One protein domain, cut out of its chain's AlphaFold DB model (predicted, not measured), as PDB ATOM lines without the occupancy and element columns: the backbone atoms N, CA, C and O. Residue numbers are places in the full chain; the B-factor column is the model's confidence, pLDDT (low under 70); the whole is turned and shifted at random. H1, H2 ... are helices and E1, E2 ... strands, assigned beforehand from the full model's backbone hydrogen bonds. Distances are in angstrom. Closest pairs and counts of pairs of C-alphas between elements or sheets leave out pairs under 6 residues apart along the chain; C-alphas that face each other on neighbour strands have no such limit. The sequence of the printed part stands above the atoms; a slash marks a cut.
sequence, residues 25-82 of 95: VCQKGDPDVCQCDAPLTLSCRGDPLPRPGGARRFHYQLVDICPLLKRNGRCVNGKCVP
ATOM      1  N   VAL A  25      73.642 178.265 169.489       87.56
ATOM      2  CA  VAL A  25      73.299 178.388 170.912       87.56
ATOM      3  C   VAL A  25      72.903 177.021 171.472       87.56
ATOM      4  O   VAL A  25      72.175 176.270 170.827       87.56
ATOM      5  N   CYS A  26      73.358 176.733 172.685       86.50
ATOM      6  CA  CYS A  26      73.024 175.530 173.441       86.50
ATOM      7  C   CYS A  26      72.817 175.881 174.922       86.50
ATOM      8  O   CYS A  26      72.967 177.039 175.324       86.50
ATOM      9  N   GLN A  27      72.452 174.901 175.744       85.25
ATOM     10  CA  GLN A  27      72.282 175.056 177.184       85.25
ATOM     11  C   GLN A  27      73.367 174.294 177.941       85.25
ATOM     12  O   GLN A  27      73.899 173.272 177.514       85.25
ATOM     13  N   LYS A  28      73.717 174.798 179.125       82.94
ATOM     14  CA  LYS A  28      74.685 174.120 179.986       82.94
ATOM     15  C   LYS A  28      74.194 172.703 180.307       82.94
ATOM     16  O   LYS A  28      73.160 172.552 180.949       82.94
ATOM     17  N   GLY A  29      74.987 171.697 179.945       81.75
ATOM     18  CA  GLY A  29      74.643 170.288 180.148       81.75
ATOM     19  C   GLY A  29      74.033 169.612 178.921       81.75
ATOM     20  O   GLY A  29      73.771 168.413 178.992       81.75
ATOM     21  N   ASP A  30      73.853 170.335 177.808       83.19
ATOM     22  CA  ASP A  30      73.569 169.712 176.517       83.19
ATOM     23  C   ASP A  30      74.636 168.659 176.179       83.19
ATOM     24  O   ASP A  30      75.830 168.889 176.423       83.19
ATOM     25  N   PRO A  31      74.226 167.508 175.620       78.88
ATOM     26  CA  PRO A  31      75.153 166.454 175.253       78.88
ATOM     27  C   PRO A  31      76.065 166.898 174.108       78.88
ATOM     28  O   PRO A  31      75.714 167.757 173.295       78.88
ATOM     29  N   ASP A  32      77.211 166.233 174.000       81.81
ATOM     30  CA  ASP A  32      78.052 166.346 172.815       81.81
ATOM     31  C   ASP A  32      77.313 165.798 171.587       81.81
ATOM     32  O   ASP A  32      76.677 164.727 171.633       81.81
ATOM     33  N   VAL A  33      77.418 166.548 170.490       81.69
ATOM     34  CA  VAL A  33      76.767 166.272 169.207       81.69
ATOM     35  C   VAL A  33      77.759 166.394 168.059       81.69
ATOM     36  O   VAL A  33      78.799 167.033 168.174       81.69
ATOM     37  N   CYS A  34      77.433 165.799 166.921       84.38
ATOM     38  CA  CYS A  34      78.173 166.030 165.689       84.38
ATOM     39  C   CYS A  34      77.830 167.371 165.033       84.38
ATOM     40  O   CYS A  34      76.693 167.845 165.115       84.38
ATOM     41  N   GLN A  35      78.794 167.919 164.292       83.00
ATOM     42  CA  GLN A  35      78.547 168.990 163.347       83.00
ATOM     43  C   GLN A  35      77.705 168.476 162.172       83.00
ATOM     44  O   GLN A  35      77.965 167.392 161.649       83.00
ATOM     45  N   CYS A  36      76.699 169.242 161.747       79.12
ATOM     46  CA  CYS A  36      75.950 168.905 160.537       79.12
ATOM     47  C   CYS A  36      76.895 168.905 159.319       79.12
ATOM     48  O   CYS A  36      77.768 169.765 159.208       79.12
ATOM     49  N   ASP A  37      76.757 167.899 158.451       73.44
ATOM     50  CA  ASP A  37      77.558 167.719 157.227       73.44
ATOM     51  C   ASP A  37      79.080 167.620 157.427       73.44
ATOM     52  O   ASP A  37      79.845 167.654 156.461       73.44
ATOM     53  N   ALA A  38      79.548 167.449 158.668       72.69
ATOM     54  CA  ALA A  38      80.967 167.377 158.964       72.69
ATOM     55  C   ALA A  38      81.300 166.292 160.000       72.69
ATOM     56  O   ALA A  38      80.539 166.025 160.929       72.69
ATOM     57  N   PRO A  39      82.483 165.669 159.887       74.06
ATOM     58  CA  PRO A  39      82.952 164.635 160.803       74.06
ATOM     59  C   PRO A  39      83.490 165.183 162.139       74.06
ATOM     60  O   PRO A  39      84.491 164.693 162.669       74.06
ATOM     61  N   LEU A  40      82.879 166.239 162.663       82.94
ATOM     62  CA  LEU A  40      83.401 167.024 163.776       82.94
ATOM     63  C   LEU A  40      82.500 166.873 165.001       82.94
ATOM     64  O   LEU A  40      81.281 166.904 164.885       82.94
ATOM     65  N   THR A  41      83.100 166.704 166.176       84.00
ATOM     66  CA  THR A  41      82.399 166.642 167.464       84.00
ATOM     67  C   THR A  41      82.343 168.035 168.073       84.00
ATOM     68  O   THR A  41      83.369 168.711 168.213       84.00
ATOM     69  N   LEU A  42      81.144 168.448 168.462       86.31
ATOM     70  CA  LEU A  42      80.856 169.717 169.101       86.31
ATOM     71  C   LEU A  42      80.402 169.492 170.543       86.31
ATOM     72  O   LEU A  42      79.525 168.668 170.804       86.31
ATOM     73  N   SER A  43      80.945 170.290 171.459       87.56
ATOM     74  CA  SER A  43      80.498 170.334 172.854       87.56
ATOM     75  C   SER A  43      79.883 171.679 173.172       87.56
ATOM     76  O   SER A  43      80.389 172.724 172.754       87.56
ATOM     77  N   CYS A  44      78.831 171.664 173.981       88.88
ATOM     78  CA  CYS A  44      78.238 172.889 174.482       88.88
ATOM     79  C   CYS A  44      79.145 173.529 175.542       88.88
ATOM     80  O   CYS A  44      79.285 173.024 176.659       88.88
ATOM     81  N   ARG A  45      79.784 174.650 175.200       89.12
ATOM     82  CA  ARG A  45      80.719 175.353 176.087       89.12
ATOM     83  C   ARG A  45      80.297 176.802 176.271       89.12
ATOM     84  O   ARG A  45      79.794 177.447 175.353       89.12
ATOM     85  N   GLY A  46      80.488 177.300 177.489       87.25
ATOM     86  CA  GLY A  46      80.246 178.704 177.806       87.25
ATOM     87  C   GLY A  46      81.270 179.595 177.114       87.25
ATOM     88  O   GLY A  46      82.421 179.186 176.942       87.25
ATOM     89  N   ASP A  47      80.860 180.803 176.738       79.56
ATOM     90  CA  ASP A  47      81.800 181.810 176.248       79.56
ATOM     91  C   ASP A  47      82.917 182.059 177.284       79.56
ATOM     92  O   ASP A  47      82.620 182.227 178.474       79.56
ATOM     93  N   PRO A  48      84.195 182.098 176.860       66.19
ATOM     94  CA  PRO A  48      85.322 182.312 177.768       66.19
ATOM     95  C   PRO A  48      85.299 183.700 178.418       66.19
ATOM     96  O   PRO A  48      85.850 183.880 179.503       66.19
ATOM     97  N   LEU A  49      84.635 184.674 177.790       66.12
ATOM     98  CA  LEU A  49      84.485 186.026 178.315       66.12
ATOM     99  C   LEU A  49      83.049 186.245 178.809       66.12
ATOM    100  O   LEU A  49      82.127 186.338 177.993       66.12
ATOM    101  N   PRO A  50      82.821 186.367 180.131       60.31
ATOM    102  CA  PRO A  50      81.534 186.834 180.619       60.31
ATOM    103  C   PRO A  50      81.323 188.270 180.128       60.31
ATOM    104  O   PRO A  50      82.160 189.143 180.361       60.31
ATOM    105  N   ARG A  51      80.205 188.537 179.443       61.81
ATOM    106  CA  ARG A  51      79.827 189.922 179.139       61.81
ATOM    107  C   ARG A  51      79.617 190.673 180.459       61.81
ATOM    108  O   ARG A  51      78.946 190.128 181.343       61.81
ATOM    109  N   PRO A  52      80.135 191.904 180.604       55.69
ATOM    110  CA  PRO A  52      79.882 192.700 181.796       55.69
ATOM    111  C   PRO A  52      78.364 192.882 181.976       55.69
ATOM    112  O   PRO A  52      77.682 193.369 181.078       55.69
ATOM    113  N   GLY A  53      77.837 192.408 183.111       67.19
ATOM    114  CA  GLY A  53      76.416 192.488 183.478       67.19
ATOM    115  C   GLY A  53      75.472 191.443 182.858       67.19
ATOM    116  O   GLY A  53      74.261 191.592 182.995       67.19
ATOM    117  N   GLY A  54      75.970 190.403 182.172       64.12
ATOM    118  CA  GLY A  54      75.130 189.472 181.401       64.12
ATOM    119  C   GLY A  54      75.153 188.003 181.848       64.12
ATOM    120  O   GLY A  54      76.140 187.506 182.388       64.12
ATOM    121  N   ALA A  55      74.063 187.282 181.549       67.44
ATOM    122  CA  ALA A  55      73.979 185.826 181.678       67.44
ATOM    123  C   ALA A  55      75.018 185.119 180.784       67.44
ATOM    124  O   ALA A  55      75.245 185.527 179.641       67.44
ATOM    125  N   ARG A  56      75.626 184.036 181.290       72.88
ATOM    126  CA  ARG A  56      76.553 183.198 180.510       72.88
ATOM    127  C   ARG A  56      75.802 182.557 179.346       72.88
ATOM    128  O   ARG A  56      74.854 181.808 179.570       72.88
ATOM    129  N   ARG A  57      76.235 182.846 178.118       82.94
ATOM    130  CA  ARG A  57      75.759 182.157 176.918       82.94
ATOM    131  C   ARG A  57      76.608 180.922 176.674       82.94
ATOM    132  O   ARG A  57      77.805 180.919 176.966       82.94
ATOM    133  N   PHE A  58      75.961 179.884 176.173       86.50
ATOM    134  CA  PHE A  58      76.609 178.648 175.784       86.50
ATOM    135  C   PHE A  58      76.387 178.441 174.295       86.50
ATOM    136  O   PHE A  58      75.296 178.688 173.776       86.50
ATOM    137  N   HIS A  59      77.446 178.014 173.623       89.19
ATOM    138  CA  HIS A  59      77.442 177.742 172.198       89.19
ATOM    139  C   HIS A  59      78.180 176.429 171.936       89.19
ATOM    140  O   HIS A  59      79.109 176.068 172.666       89.19
ATOM    141  N   TYR A  60      77.770 175.709 170.894       87.56
ATOM    142  CA  TYR A  60      78.481 174.524 170.436       87.56
ATOM    143  C   TYR A  60      79.839 174.930 169.870       87.56
ATOM    144  O   TYR A  60      79.933 175.683 168.901       87.56
ATOM    145  N   GLN A  61      80.900 174.441 170.497       87.31
ATOM    146  CA  GLN A  61      82.279 174.704 170.106       87.31
ATOM    147  C   GLN A  61      82.920 173.412 169.616       87.31
ATOM    148  O   GLN A  61      82.622 172.331 170.129       87.31
ATOM    149  N   LEU A  62      83.803 173.537 168.628       85.56
ATOM    150  CA  LEU A  62      84.570 172.410 168.117       85.56
ATOM    151  C   LEU A  62      85.463 171.849 169.223       85.56
ATOM    152  O   LEU A  62      86.214 172.597 169.849       85.56
ATOM    153  N   VAL A  63      85.381 170.540 169.445       81.25
ATOM    154  CA  VAL A  63      86.238 169.858 170.420       81.25
ATOM    155  C   VAL A  63      87.212 168.926 169.737       81.25
ATOM    156  O   VAL A  63      88.408 169.042 169.980       81.25
ATOM    157  N   ASP A  64      86.720 168.037 168.878       77.12
ATOM    158  CA  ASP A  64      87.564 167.044 168.218       77.12
ATOM    159  C   ASP A  64      86.975 166.625 166.867       77.12
ATOM    160  O   ASP A  64      85.817 166.908 166.555       77.12
ATOM    161  N   ILE A  65      87.757 165.907 166.068       74.31
ATOM    162  CA  ILE A  65      87.229 165.135 164.941       74.31
ATOM    163  C   ILE A  65      86.602 163.881 165.552       74.31
ATOM    164  O   ILE A  65      87.155 163.340 166.500       74.31
ATOM    165  N   CYS A  66      85.459 163.388 165.056       69.25
ATOM    166  CA  CYS A  66      84.928 162.111 165.550       69.25
ATOM    167  C   CYS A  66      86.078 161.087 165.575       69.25
ATOM    168  O   CYS A  66      86.597 160.757 164.507       69.25
ATOM    169  N   PRO A  67      86.504 160.569 166.744       59.72
ATOM    170  CA  PRO A  67      87.734 159.775 166.851       59.72
ATOM    171  C   PRO A  67      87.649 158.487 166.024       59.72
ATOM    172  O   PRO A  67      88.652 157.882 165.644       59.72
ATOM    173  N   LEU A  68      86.419 158.102 165.684       60.00
ATOM    174  CA  LEU A  68      86.103 157.005 164.798       60.00
ATOM    175  C   LEU A  68      86.475 157.288 163.340       60.00
ATOM    176  O   LEU A  68      86.691 156.313 162.640       60.00
ATOM    177  N   LEU A  69      86.628 158.533 162.861       55.78
ATOM    178  CA  LEU A  69      87.048 158.813 161.476       55.78
ATOM    179  C   LEU A  69      88.431 158.273 161.134       55.78
ATOM    180  O   LEU A  69      88.623 157.822 160.010       55.78
ATOM    181  N   LYS A  70      89.358 158.202 162.103       55.53
ATOM    182  CA  LYS A  70      90.622 157.460 161.915       55.53
ATOM    183  C   LYS A  70      90.388 155.976 161.569       55.53
ATOM    184  O   LYS A  70      91.297 155.307 161.096       55.53
ATOM    185  N   ARG A  71      89.178 155.460 161.812       58.59
ATOM    186  CA  ARG A  71      88.674 154.112 161.502       58.59
ATOM    187  C   ARG A  71      87.374 154.141 160.665       58.59
ATOM    188  O   ARG A  71      86.528 153.269 160.842       58.59
ATOM    189  N   ASN A  72      87.187 155.130 159.782       62.84
ATOM    190  CA  ASN A  72      86.005 155.312 158.906       62.84
ATOM    191  C   ASN A  72      84.678 155.719 159.582       62.84
ATOM    192  O   ASN A  72      83.618 155.629 158.971       62.84
ATOM    193  N   GLY A  73      84.715 156.172 160.828       64.56
ATOM    194  CA  GLY A  73      83.578 156.687 161.592       64.56
ATOM    195  C   GLY A  73      82.747 157.729 160.859       64.56
ATOM    196  O   GLY A  73      83.258 158.494 160.048       64.56
ATOM    197  N   ARG A  74      81.453 157.765 161.168       68.44
ATOM    198  CA  ARG A  74      80.480 158.683 160.576       68.44
ATOM    199  C   ARG A  74      79.665 159.360 161.664       68.44
ATOM    200  O   ARG A  74      79.444 158.784 162.720       68.44
ATOM    201  N   CYS A  75      79.189 160.563 161.386       71.69
ATOM    202  CA  CYS A  75      78.157 161.192 162.193       71.69
ATOM    203  C   CYS A  75      76.791 160.727 161.691       71.69
ATOM    204  O   CYS A  75      76.444 160.974 160.539       71.69
ATOM    205  N   VAL A  76      76.038 160.028 162.538       72.19
ATOM    206  CA  VAL A  76      74.666 159.589 162.249       72.19
ATOM    207  C   VAL A  76      73.800 160.020 163.418       72.19
ATOM    208  O   VAL A  76      74.102 159.690 164.564       72.19
ATOM    209  N   ASN A  77      72.750 160.788 163.135       71.50
ATOM    210  CA  ASN A  77      71.847 161.343 164.144       71.50
ATOM    211  C   ASN A  77      72.574 162.008 165.330       71.50
ATOM    212  O   ASN A  77      72.179 161.868 166.484       71.50
ATOM    213  N   GLY A  78      73.689 162.687 165.056       69.31
ATOM    214  CA  GLY A  78      74.343 163.552 166.047       69.31
ATOM    215  C   GLY A  78      75.321 162.806 166.915       69.31
ATOM    216  O   GLY A  78      75.892 163.381 167.837       69.31
ATOM    217  N   LYS A  79      75.533 161.529 166.611       72.44
ATOM    218  CA  LYS A  79      76.471 160.663 167.295       72.44
ATOM    219  C   LYS A  79      77.541 160.194 166.327       72.44
ATOM    220  O   LYS A  79      77.256 159.811 165.192       72.44
ATOM    221  N   CYS A  80      78.781 160.190 166.808       74.12
ATOM    222  CA  CYS A  80      79.873 159.506 166.138       74.12
ATOM    223  C   CYS A  80      79.619 157.999 166.222       74.12
ATOM    224  O   CYS A  80      79.729 157.406 167.296       74.12
ATOM    225  N   VAL A  81      79.305 157.375 165.095       73.69
ATOM    226  CA  VAL A  81      79.180 155.924 164.958       73.69
ATOM    227  C   VAL A  81      80.381 155.359 164.198       73.69
ATOM    228  O   VAL A  81      80.969 156.054 163.362       73.69
ATOM    229  N   PRO A  82      80.799 154.111 164.468       70.38
ATOM    230  CA  PRO A  82      81.852 153.470 163.692       70.38
ATOM    231  C   PRO A  82      81.414 153.322 162.234       70.38
ATOM    232  O   PRO A  82      80.252 153.026 161.956       70.38
TER     233      PRO A  82
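What this domain is: This is residues 25 to 82 of the 95 residues of an uncharacterized protein of Gibberella nygamai (UniProt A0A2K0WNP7). A long two-stranded hairpin, E1 and E2, forms the body of a rod; residues 50 to 55 of its loop stick out at one end, and a small head of H1 and hairpin E3-E4 sits at the other. Residues 25 to 39 have no named element; short pairings tie 25 to 26 to E2 and 33 to 34 to E1. The 58 printed residues, under half in named elements, run E1, E2, H1, E3, E4: mostly strand, two antiparallel sheets, loose, radius of gyration of the C-alphas 13.4 A, spans 46 by 17 by 17 A.

Where its parts are: E1, residues 40 to 46, starts at C-alpha (83.401, 167.024, 163.776) and measures 18.5 A. E2, 58 to 65, measures 20.3 A. H1 is 67 to 71, E3 74 to 76, and E4 79 to 81, ending at C-alpha (79.180, 155.924, 164.958).

How they stand to each other: E1 and E2 are antiparallel at 148 degrees; N 41 and O 64 are 2.8 A apart. E3 and E4 are antiparallel at 131 degrees; N 74 and O 81 are 2.8 A apart. The closest C-alphas of H1 and E4, Leu 68 and Cys 80, are 6.8 A apart. H1 has 0 of 1 O i to N i+4 pairs within hydrogen-bond range and 1 of 2 O i to N i+3.

The domain as a whole: The farthest C-alphas, Gly 53 and Arg 71, are 45.9 A apart. The printed part has no cut. The E1 to E2 link is long. pLDDT is under 70 at residues 48 to 55, 66 to 74 and 78.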